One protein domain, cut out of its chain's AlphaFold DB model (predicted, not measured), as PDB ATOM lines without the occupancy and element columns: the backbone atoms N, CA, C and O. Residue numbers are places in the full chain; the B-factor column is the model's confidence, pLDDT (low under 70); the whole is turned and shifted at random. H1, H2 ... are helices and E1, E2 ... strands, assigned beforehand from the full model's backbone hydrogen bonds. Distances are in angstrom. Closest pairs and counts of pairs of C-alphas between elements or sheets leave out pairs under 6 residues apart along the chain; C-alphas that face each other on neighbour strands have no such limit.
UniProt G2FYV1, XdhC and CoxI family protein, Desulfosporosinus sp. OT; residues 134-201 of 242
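This is residues 134 to 201 of the 242 residues of the protein "XdhC and CoxI family protein" of Desulfosporosinus sp. OT (UniProt G2FYV1). A strongly twisted antiparallel sheet of five strands, ordered E3 E2 E1 E5 E4, has one helix, H1, packed slantwise over E5 on one face. Printed are 68 residues, with E1 E2 E3 H1 E4 E5 along the chain: a mixed class in two layers, a helix on a sheet. The whole is compact, radius of gyration of the C-alphas 11.0 A, spanning 31 by 21 by 21 A.

E1, residues 136 to 141, begins at C-alpha (-22.677, -34.336, 110.493) and measures 16.4 A. E2 is 148 to 152, E3 157 to 160, H1 170 to 179 at 14.3 A, E4 183 to 187. E5, 191 to 197, measures 19.6 A, ending at (-23.731, -29.426, 114.317).

E1 E2 E3 form a meander, antiparallel neighbours in succession; N 139 and O 149 are 2.8 A apart, N 150 and O 159 2.8 A. E1 and E5 are antiparallel, N 138 to O 196 2.8 A. E4 and E5 form a hairpin, N 185 to O 193 2.8 A. H1, every O i to N i+4 pair within hydrogen-bond range, is on the sheet, height 8.0 A, over E5 at 49 degrees on the local plane; their closest C-alphas, Cys 177 and Pro 197, are 5.0 A apart.

The farthest C-alphas, Glu 189 and Thr 201, are 34.2 A apart. The printed part has no cut and no long link. pLDDT is under 70 at residues 188 and 200 to 201.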
ATOM      1  N   LYS A 134     -25.978 -33.716 104.005       84.75
ATOM      2  CA  LYS A 134     -25.765 -34.787 104.982       84.75
ATOM      3  C   LYS A 134     -25.526 -34.196 106.362       84.75
ATOM      4  O   LYS A 134     -24.629 -33.371 106.526       84.75
ATOM      5  N   ASP A 135     -26.263 -34.700 107.341       89.38
ATOM      6  CA  ASP A 135     -26.045 -34.342 108.735       89.38
ATOM      7  C   ASP A 135     -24.715 -34.902 109.240       89.38
ATOM      8  O   ASP A 135     -24.385 -36.081 109.071       89.38
ATOM      9  N   ALA A 136     -23.954 -34.027 109.883       93.81
ATOM     10  CA  ALA A 136     -22.677 -34.336 110.493       93.81
ATOM     11  C   ALA A 136     -22.429 -33.379 111.662       93.81
ATOM     12  O   ALA A 136     -23.108 -32.360 111.822       93.81
ATOM     13  N   VAL A 137     -21.427 -33.699 112.470       95.44
ATOM     14  CA  VAL A 137     -20.938 -32.818 113.530       95.44
ATOM     15  C   VAL A 137     -19.444 -32.582 113.368       95.44
ATOM     16  O   VAL A 137     -18.703 -33.476 112.955       95.44
ATOM     17  N   ILE A 138     -18.995 -31.382 113.720       95.94
ATOM     18  CA  ILE A 138     -17.588 -31.095 113.981       95.94
ATOM     19  C   ILE A 138     -17.354 -31.331 115.469       95.94
ATOM     20  O   ILE A 138     -18.099 -30.836 116.310       95.94
ATOM     21  N   VAL A 139     -16.322 -32.099 115.794       96.94
ATOM     22  CA  VAL A 139     -15.914 -32.366 117.171       96.94
ATOM     23  C   VAL A 139     -14.523 -31.800 117.383       96.94
ATOM     24  O   VAL A 139     -13.601 -32.135 116.638       96.94
ATOM     25  N   THR A 140     -14.373 -30.965 118.406       96.62
ATOM     26  CA  THR A 140     -13.108 -30.329 118.782       96.62
ATOM     27  C   THR A 140     -12.766 -30.699 120.220       96.62
ATOM     28  O   THR A 140     -13.525 -30.370 121.129       96.62
ATOM     29  N   SER A 141     -11.638 -31.377 120.445       95.00
ATOM     30  CA  SER A 141     -11.118 -31.620 121.795       95.00
ATOM     31  C   SER A 141     -10.727 -30.295 122.439       95.00
ATOM     32  O   SER A 141     -10.018 -29.494 121.833       95.00
ATOM     33  N   LEU A 142     -11.160 -30.083 123.678       94.00
ATOM     34  CA  LEU A 142     -10.839 -28.897 124.476       94.00
ATOM     35  C   LEU A 142      -9.621 -29.114 125.384       94.00
ATOM     36  O   LEU A 142      -9.293 -28.262 126.203       94.00
ATOM     37  N   PHE A 143      -8.937 -30.243 125.212       89.75
ATOM     38  CA  PHE A 143      -7.673 -30.567 125.859       89.75
ATOM     39  C   PHE A 143      -6.625 -30.927 124.820       89.75
ATOM     40  O   PHE A 143      -6.952 -31.515 123.782       89.75
ATOM     41  N   SER A 144      -5.361 -30.623 125.130       87.00
ATOM     42  CA  SER A 144      -4.213 -31.028 124.317       87.00
ATOM     43  C   SER A 144      -4.284 -32.534 124.023       87.00
ATOM     44  O   SER A 144      -4.437 -33.316 124.965       87.00
ATOM     45  N   PRO A 145      -4.221 -32.957 122.745       90.44
ATOM     46  CA  PRO A 145      -3.684 -32.218 121.594       90.44
ATOM     47  C   PRO A 145      -4.691 -31.400 120.748       90.44
ATOM     48  O   PRO A 145      -4.404 -31.110 119.592       90.44
ATOM     49  N   PHE A 146      -5.849 -31.010 121.292       92.69
ATOM     50  CA  PHE A 146      -6.869 -30.161 120.644       92.69
ATOM     51  C   PHE A 146      -7.331 -30.674 119.272       92.69
ATOM     52  O   PHE A 146      -7.477 -29.929 118.306       92.69
ATOM     53  N   THR A 147      -7.541 -31.984 119.174       94.44
ATOM     54  CA  THR A 147      -7.899 -32.648 117.922       94.44
ATOM     55  C   THR A 147      -9.243 -32.191 117.380       94.44
ATOM     56  O   THR A 147     -10.230 -32.140 118.117       94.44
ATOM     57  N   LYS A 148      -9.317 -31.959 116.067       96.31
ATOM     58  CA  LYS A 148     -10.570 -31.648 115.370       96.31
ATOM     59  C   LYS A 148     -10.919 -32.715 114.338       96.31
ATOM     60  O   LYS A 148     -10.075 -33.152 113.551       96.31
ATOM     61  N   SER A 149     -12.179 -33.130 114.333       97.12
ATOM     62  CA  SER A 149     -12.692 -34.197 113.477       97.12
ATOM     63  C   SER A 149     -14.115 -33.927 113.026       97.12
ATOM     64  O   SER A 149     -14.827 -33.131 113.631       97.12
ATOM     65  N   ILE A 150     -14.550 -34.654 112.007       96.69
ATOM     66  CA  ILE A 150     -15.922 -34.641 111.518       96.69
ATOM     67  C   ILE A 150     -16.486 -36.047 111.676       96.69
ATOM     68  O   ILE A 150     -15.858 -37.008 111.225       96.69
ATOM     69  N   LEU A 151     -17.648 -36.157 112.315       96.50
ATOM     70  CA  LEU A 151     -18.350 -37.421 112.534       96.50
ATOM     71  C   LEU A 151     -19.740 -37.383 111.887       96.50
ATOM     72  O   LEU A 151     -20.352 -36.318 111.787       96.50
ATOM     73  N   ASP A 152     -20.251 -38.545 111.484       94.75
ATOM     74  CA  ASP A 152     -21.673 -38.702 111.160       94.75
ATOM     75  C   ASP A 152     -22.532 -38.826 112.436       94.75
ATOM     76  O   ASP A 152     -22.019 -38.896 113.555       94.75
ATOM     77  N   LEU A 153     -23.857 -38.894 112.280       94.00
ATOM     78  CA  LEU A 153     -24.781 -39.028 113.416       94.00
ATOM     79  C   LEU A 153     -24.771 -40.409 114.095       94.00
ATOM     80  O   LEU A 153     -25.412 -40.579 115.131       94.00
ATOM     81  N   ASN A 154     -24.060 -41.391 113.540       94.12
ATOM     82  CA  ASN A 154     -23.845 -42.695 114.166       94.12
ATOM     83  C   ASN A 154     -22.538 -42.735 114.974       94.12
ATOM     84  O   ASN A 154     -22.267 -43.737 115.635       94.12
ATOM     85  N   GLY A 155     -21.742 -41.662 114.938       93.06
ATOM     86  CA  GLY A 155     -20.430 -41.579 115.574       93.06
ATOM     87  C   GLY A 155     -19.291 -42.121 114.709       93.06
ATOM     88  O   GLY A 155     -18.169 -42.243 115.200       93.06
ATOM     89  N   ASN A 156     -19.539 -42.432 113.434       94.38
ATOM     90  CA  ASN A 156     -18.482 -42.856 112.524       94.38
ATOM     91  C   ASN A 156     -17.603 -41.662 112.152       94.38
ATOM     92  O   ASN A 156     -18.097 -40.584 111.815       94.38
ATOM     93  N   HIS A 157     -16.289 -41.879 112.165       96.06
ATOM     94  CA  HIS A 157     -15.318 -40.891 111.710       96.06
ATOM     95  C   HIS A 157     -15.408 -40.699 110.195       96.06
ATOM     96  O   HIS A 157     -15.357 -41.666 109.436       96.06
ATOM     97  N   LEU A 158     -15.555 -39.445 109.767       95.88
ATOM     98  CA  LEU A 158     -15.608 -39.065 108.357       95.88
ATOM     99  C   LEU A 158     -14.304 -38.406 107.899       95.88
ATOM    100  O   LEU A 158     -13.831 -38.689 106.799       95.88
ATOM    101  N   PHE A 159     -13.747 -37.501 108.711       97.00
ATOM    102  CA  PHE A 159     -12.539 -36.752 108.361       97.00
ATOM    103  C   PHE A 159     -11.851 -36.133 109.587       97.00
ATOM    104  O   PHE A 159     -12.460 -35.954 110.642       97.00
ATOM    105  N   GLY A 160     -10.587 -35.739 109.433       95.75
ATOM    106  CA  GLY A 160      -9.800 -35.061 110.466       95.75
ATOM    107  C   GLY A 160      -9.095 -36.022 111.424       95.75
ATOM    108  O   GLY A 160      -8.874 -37.190 111.109       95.75
ATOM    109  N   GLN A 161      -8.706 -35.516 112.590       94.62
ATOM    110  CA  GLN A 161      -7.904 -36.254 113.568       94.62
ATOM    111  C   GLN A 161      -8.753 -37.253 114.372       94.62
ATOM    112  O   GLN A 161      -9.975 -37.153 114.418       94.62
ATOM    113  N   THR A 162      -8.119 -38.230 115.018       91.75
ATOM    114  CA  THR A 162      -8.820 -39.185 115.893       91.75
ATOM    115  C   THR A 162      -9.137 -38.550 117.245       91.75
ATOM    116  O   THR A 162      -8.283 -37.890 117.832       91.75
ATOM    117  N   GLN A 163     -10.343 -38.795 117.764       90.81
ATOM    118  CA  GLN A 163     -10.767 -38.344 119.092       90.81
ATOM    119  C   GLN A 163     -10.572 -39.463 120.123       90.81
ATOM    120  O   GLN A 163     -11.398 -40.368 120.246       90.81
ATOM    121  N   THR A 164      -9.465 -39.427 120.861       87.38
ATOM    122  CA  THR A 164      -9.162 -40.433 121.891       87.38
ATOM    123  C   THR A 164     -10.067 -40.257 123.108       87.38
ATOM    124  O   THR A 164     -10.084 -39.186 123.697       87.38
ATOM    125  N   GLY A 165     -10.781 -41.308 123.520       86.06
ATOM    126  CA  GLY A 165     -11.624 -41.286 124.727       86.06
ATOM    127  C   GLY A 165     -13.015 -40.673 124.536       86.06
ATOM    128  O   GLY A 165     -13.812 -40.678 125.471       86.06
ATOM    129  N   LEU A 166     -13.341 -40.197 123.331       89.19
ATOM    130  CA  LEU A 166     -14.669 -39.684 123.023       89.19
ATOM    131  C   LEU A 166     -15.690 -40.827 122.996       89.19
ATOM    132  O   LEU A 166     -15.664 -41.681 122.110       89.19
ATOM    133  N   LEU A 167     -16.628 -40.805 123.940       86.75
ATOM    134  CA  LEU A 167     -17.766 -41.718 123.987       86.75
ATOM    135  C   LEU A 167     -19.056 -40.927 123.757       86.75
ATOM    136  O   LEU A 167     -19.634 -40.363 124.685       86.75
ATOM    137  N   LEU A 168     -19.512 -40.893 122.504       89.06
ATOM    138  CA  LEU A 168     -20.779 -40.279 122.116       89.06
ATOM    139  C   LEU A 168     -21.736 -41.327 121.560       89.06
ATOM    140  O   LEU A 168     -21.404 -42.072 120.644       89.06
ATOM    141  N   SER A 169     -22.952 -41.363 122.108       92.44
ATOM    142  CA  SER A 169     -24.019 -42.188 121.541       92.44
ATOM    143  C   SER A 169     -24.611 -41.523 120.297       92.44
ATOM    144  O   SER A 169     -24.743 -40.297 120.248       92.44
ATOM    145  N   ALA A 170     -25.061 -42.329 119.332       93.88
ATOM    146  CA  ALA A 170     -25.793 -41.837 118.163       93.88
ATOM    147  C   ALA A 170     -27.005 -40.975 118.561       93.88
ATOM    148  O   ALA A 170     -27.265 -39.934 117.964       93.88
ATOM    149  N   LYS A 171     -27.701 -41.351 119.644       94.94
ATOM    150  CA  LYS A 171     -28.820 -40.575 120.191       94.94
ATOM    151  C   LYS A 171     -28.395 -39.152 120.572       94.94
ATOM    152  O   LYS A 171     -29.066 -38.196 120.203       94.94
ATOM    153  N   LYS A 172     -27.263 -39.007 121.266       94.69
ATOM    154  CA  LYS A 172     -26.745 -37.695 121.671       94.69
ATOM    155  C   LYS A 172     -26.357 -36.839 120.463       94.69
ATOM    156  O   LYS A 172     -26.667 -35.653 120.430       94.69
ATOM    157  N   LEU A 173     -25.732 -37.441 119.451       94.25
ATOM    158  CA  LEU A 173     -25.384 -36.755 118.202       94.25
ATOM    159  C   LEU A 173     -26.628 -36.253 117.456       94.25
ATOM    160  O   LEU A 173     -26.659 -35.113 116.994       94.25
ATOM    161  N   GLN A 174     -27.675 -37.076 117.391       93.38
ATOM    162  CA  GLN A 174     -28.959 -36.706 116.792       93.38
ATOM    163  C   GLN A 174     -29.655 -35.576 117.560       93.38
ATOM    164  O   GLN A 174     -30.200 -34.668 116.933       93.38
ATOM    165  N   GLU A 175     -29.619 -35.598 118.896       93.81
ATOM    166  CA  GLU A 175     -30.155 -34.524 119.747       93.81
ATOM    167  C   GLU A 175     -29.446 -33.187 119.472       93.81
ATOM    168  O   GLU A 175     -30.110 -32.178 119.220       93.81
ATOM    169  N   ILE A 176     -28.108 -33.189 119.442       91.44
ATOM    170  CA  ILE A 176     -27.290 -31.998 119.149       91.44
ATOM    171  C   ILE A 176     -27.626 -31.453 117.756       91.44
ATOM    172  O   ILE A 176     -27.954 -30.273 117.618       91.44
ATOM    173  N   CYS A 177     -27.641 -32.316 116.737       89.75
ATOM    174  CA  CYS A 177     -27.961 -31.926 115.365       89.75
ATOM    175  C   CYS A 177     -29.383 -31.356 115.231       89.75
ATOM    176  O   CYS A 177     -29.569 -30.282 114.659       89.75
ATOM    177  N   SER A 178     -30.373 -32.003 115.857       88.88
ATOM    178  CA  SER A 178     -31.774 -31.556 115.837       88.88
ATOM    179  C   SER A 178     -31.970 -30.205 116.526       88.88
ATOM    180  O   SER A 178     -32.789 -29.398 116.091       88.88
ATOM    181  N   SER A 179     -31.215 -29.942 117.597       88.00
ATOM    182  CA  SER A 179     -31.272 -28.668 118.321       88.00
ATOM    183  C   SER A 179     -30.608 -27.509 117.571       88.00
ATOM    184  O   SER A 179     -30.851 -26.352 117.915       88.00
ATOM    185  N   LYS A 180     -29.760 -27.815 116.574       87.25
ATOM    186  CA  LYS A 180     -28.894 -26.864 115.856       87.25
ATOM    187  C   LYS A 180     -28.009 -26.021 116.781       87.25
ATOM    188  O   LYS A 180     -27.604 -24.919 116.419       87.25
ATOM    189  N   ARG A 181     -27.715 -26.523 117.981       88.00
ATOM    190  CA  ARG A 181     -26.893 -25.848 118.984       88.00
ATOM    191  C   ARG A 181     -25.658 -26.669 119.284       88.00
ATOM    192  O   ARG A 181     -25.735 -27.890 119.371       88.00
ATOM    193  N   ALA A 182     -24.529 -25.985 119.438       92.19
ATOM    194  CA  ALA A 182     -23.315 -26.627 119.902       92.19
ATOM    195  C   ALA A 182     -23.445 -27.016 121.378       92.19
ATOM    196  O   ALA A 182     -24.125 -26.348 122.161       92.19
ATOM    197  N   GLU A 183     -22.755 -28.082 121.761       94.31
ATOM    198  CA  GLU A 183     -22.733 -28.568 123.134       94.31
ATOM    199  C   GLU A 183     -21.321 -28.995 123.526       94.31
ATOM    200  O   GLU A 183     -20.590 -29.574 122.724       94.31
ATOM    201  N   VAL A 184     -20.943 -28.732 124.775       93.88
ATOM    202  CA  VAL A 184     -19.730 -29.306 125.357       93.88
ATOM    203  C   VAL A 184     -20.087 -30.610 126.052       93.88
ATOM    204  O   VAL A 184     -20.935 -30.641 126.942       93.88
ATOM    205  N   VAL A 185     -19.423 -31.688 125.651       92.81
ATOM    206  CA  VAL A 185     -19.614 -33.041 126.180       92.81
ATOM    207  C   VAL A 185     -18.346 -33.519 126.876       92.81
ATOM    208  O   VAL A 185     -17.242 -33.122 126.506       92.81
ATOM    209  N   GLY A 186     -18.496 -34.394 127.869       87.75
ATOM    210  CA  GLY A 186     -17.383 -34.959 128.635       87.75
ATOM    211  C   GLY A 186     -17.260 -34.381 130.047       87.75
ATOM    212  O   GLY A 186     -18.217 -33.831 130.589       87.75
ATOM    213  N   ILE A 187     -16.083 -34.551 130.647       79.31
ATOM    214  CA  ILE A 187     -15.764 -34.147 132.020       79.31
ATOM    215  C   ILE A 187     -14.751 -32.999 131.958       79.31
ATOM    216  O   ILE A 187     -13.617 -33.206 131.527       79.31
ATOM    217  N   TYR A 188     -15.156 -31.806 132.411       69.31
ATOM    218  CA  TYR A 188     -14.399 -30.542 132.290       69.31
ATOM    219  C   TYR A 188     -12.995 -30.548 132.901       69.31
ATOM    220  O   TYR A 188     -12.233 -29.630 132.623       69.31
ATOM    221  N   GLU A 189     -12.656 -31.539 133.720       70.69
ATOM    222  CA  GLU A 189     -11.352 -31.656 134.384       70.69
ATOM    223  C   GLU A 189     -10.457 -32.747 133.779       70.69
ATOM    224  O   GLU A 189      -9.286 -32.841 134.132       70.69
ATOM    225  N   GLU A 190     -10.978 -33.551 132.847       75.56
ATOM    226  CA  GLU A 190     -10.252 -34.693 132.282       75.56
ATOM    227  C   GLU A 190     -10.285 -34.694 130.756       75.56
ATOM    228  O   GLU A 190      -9.248 -34.738 130.098       75.56
ATOM    229  N   SER A 191     -11.488 -34.681 130.181       84.25
ATOM    230  CA  SER A 191     -11.680 -34.836 128.747       84.25
ATOM    231  C   SER A 191     -13.018 -34.237 128.319       84.25
ATOM    232  O   SER A 191     -14.091 -34.761 128.620       84.25
ATOM    233  N   CYS A 192     -12.946 -33.101 127.629       92.44
ATOM    234  CA  CYS A 192     -14.097 -32.407 127.070       92.44
ATOM    235  C   CYS A 192     -13.934 -32.163 125.582       92.44
ATOM    236  O   CYS A 192     -12.835 -31.895 125.093       92.44
ATOM    237  N   TRP A 193     -15.066 -32.167 124.894       95.81
ATOM    238  CA  TRP A 193     -15.162 -31.855 123.482       95.81
ATOM    239  C   TRP A 193     -16.281 -30.861 123.250       95.81
ATOM    240  O   TRP A 193     -17.372 -31.013 123.794       95.81
ATOM    241  N   LEU A 194     -16.026 -29.877 122.401       96.06
ATOM    242  CA  LEU A 194     -17.087 -29.111 121.770       96.06
ATOM    243  C   LEU A 194     -17.614 -29.920 120.581       96.06
ATOM    244  O   LEU A 194     -16.836 -30.344 119.726       96.06
ATOM    245  N   VAL A 195     -18.925 -30.120 120.531       96.62
ATOM    246  CA  VAL A 195     -19.630 -30.777 119.430       96.62
ATOM    247  C   VAL A 195     -20.531 -29.750 118.766       96.62
ATOM    248  O   VAL A 195     -21.477 -29.252 119.374       96.62
ATOM    249  N   GLU A 196     -20.234 -29.434 117.513       94.38
ATOM    250  CA  GLU A 196     -20.919 -28.412 116.725       94.38
ATOM    251  C   GLU A 196     -21.680 -29.091 115.581       94.38
ATOM    252  O   GLU A 196     -21.067 -29.807 114.782       94.38
ATOM    253  N   PRO A 197     -23.003 -28.900 115.458       92.12
ATOM    254  CA  PRO A 197     -23.731 -29.426 114.317       92.12
ATOM    255  C   PRO A 197     -23.327 -28.689 113.039       92.12
ATOM    256  O   PRO A 197     -23.247 -27.460 113.013       92.12
ATOM    257  N   LEU A 198     -23.115 -29.433 111.952       87.75
ATOM    258  CA  LEU A 198     -22.954 -28.845 110.625       87.75
ATOM    259  C   LEU A 198     -24.314 -28.364 110.122       87.75
ATOM    260  O   LEU A 198     -25.026 -29.075 109.419       87.75
ATOM    261  N   VAL A 199     -24.687 -27.148 110.519       70.00
ATOM    262  CA  VAL A 199     -25.956 -26.548 110.110       70.00
ATOM    263  C   VAL A 199     -25.889 -26.196 108.626       70.00
ATOM    264  O   VAL A 199     -24.992 -25.486 108.163       70.00
ATOM    265  N   ILE A 200     -26.858 -26.712 107.874       67.06
ATOM    266  CA  ILE A 200     -27.138 -26.278 106.510       67.06
ATOM    267  C   ILE A 200     -27.900 -24.956 106.630       67.06
ATOM    268  O   ILE A 200     -28.921 -24.884 107.314       67.06
ATOM    269  N   THR A 201     -27.395 -23.914 105.982       60.16
ATOM    270  CA  THR A 201     -28.032 -22.595 105.895       60.16
ATOM    271  C   THR A 201     -29.474 -22.732 105.404       60.16
ATOM    272  O   THR A 201     -29.748 -23.311 104.346       60.16
TER     273      THR A 201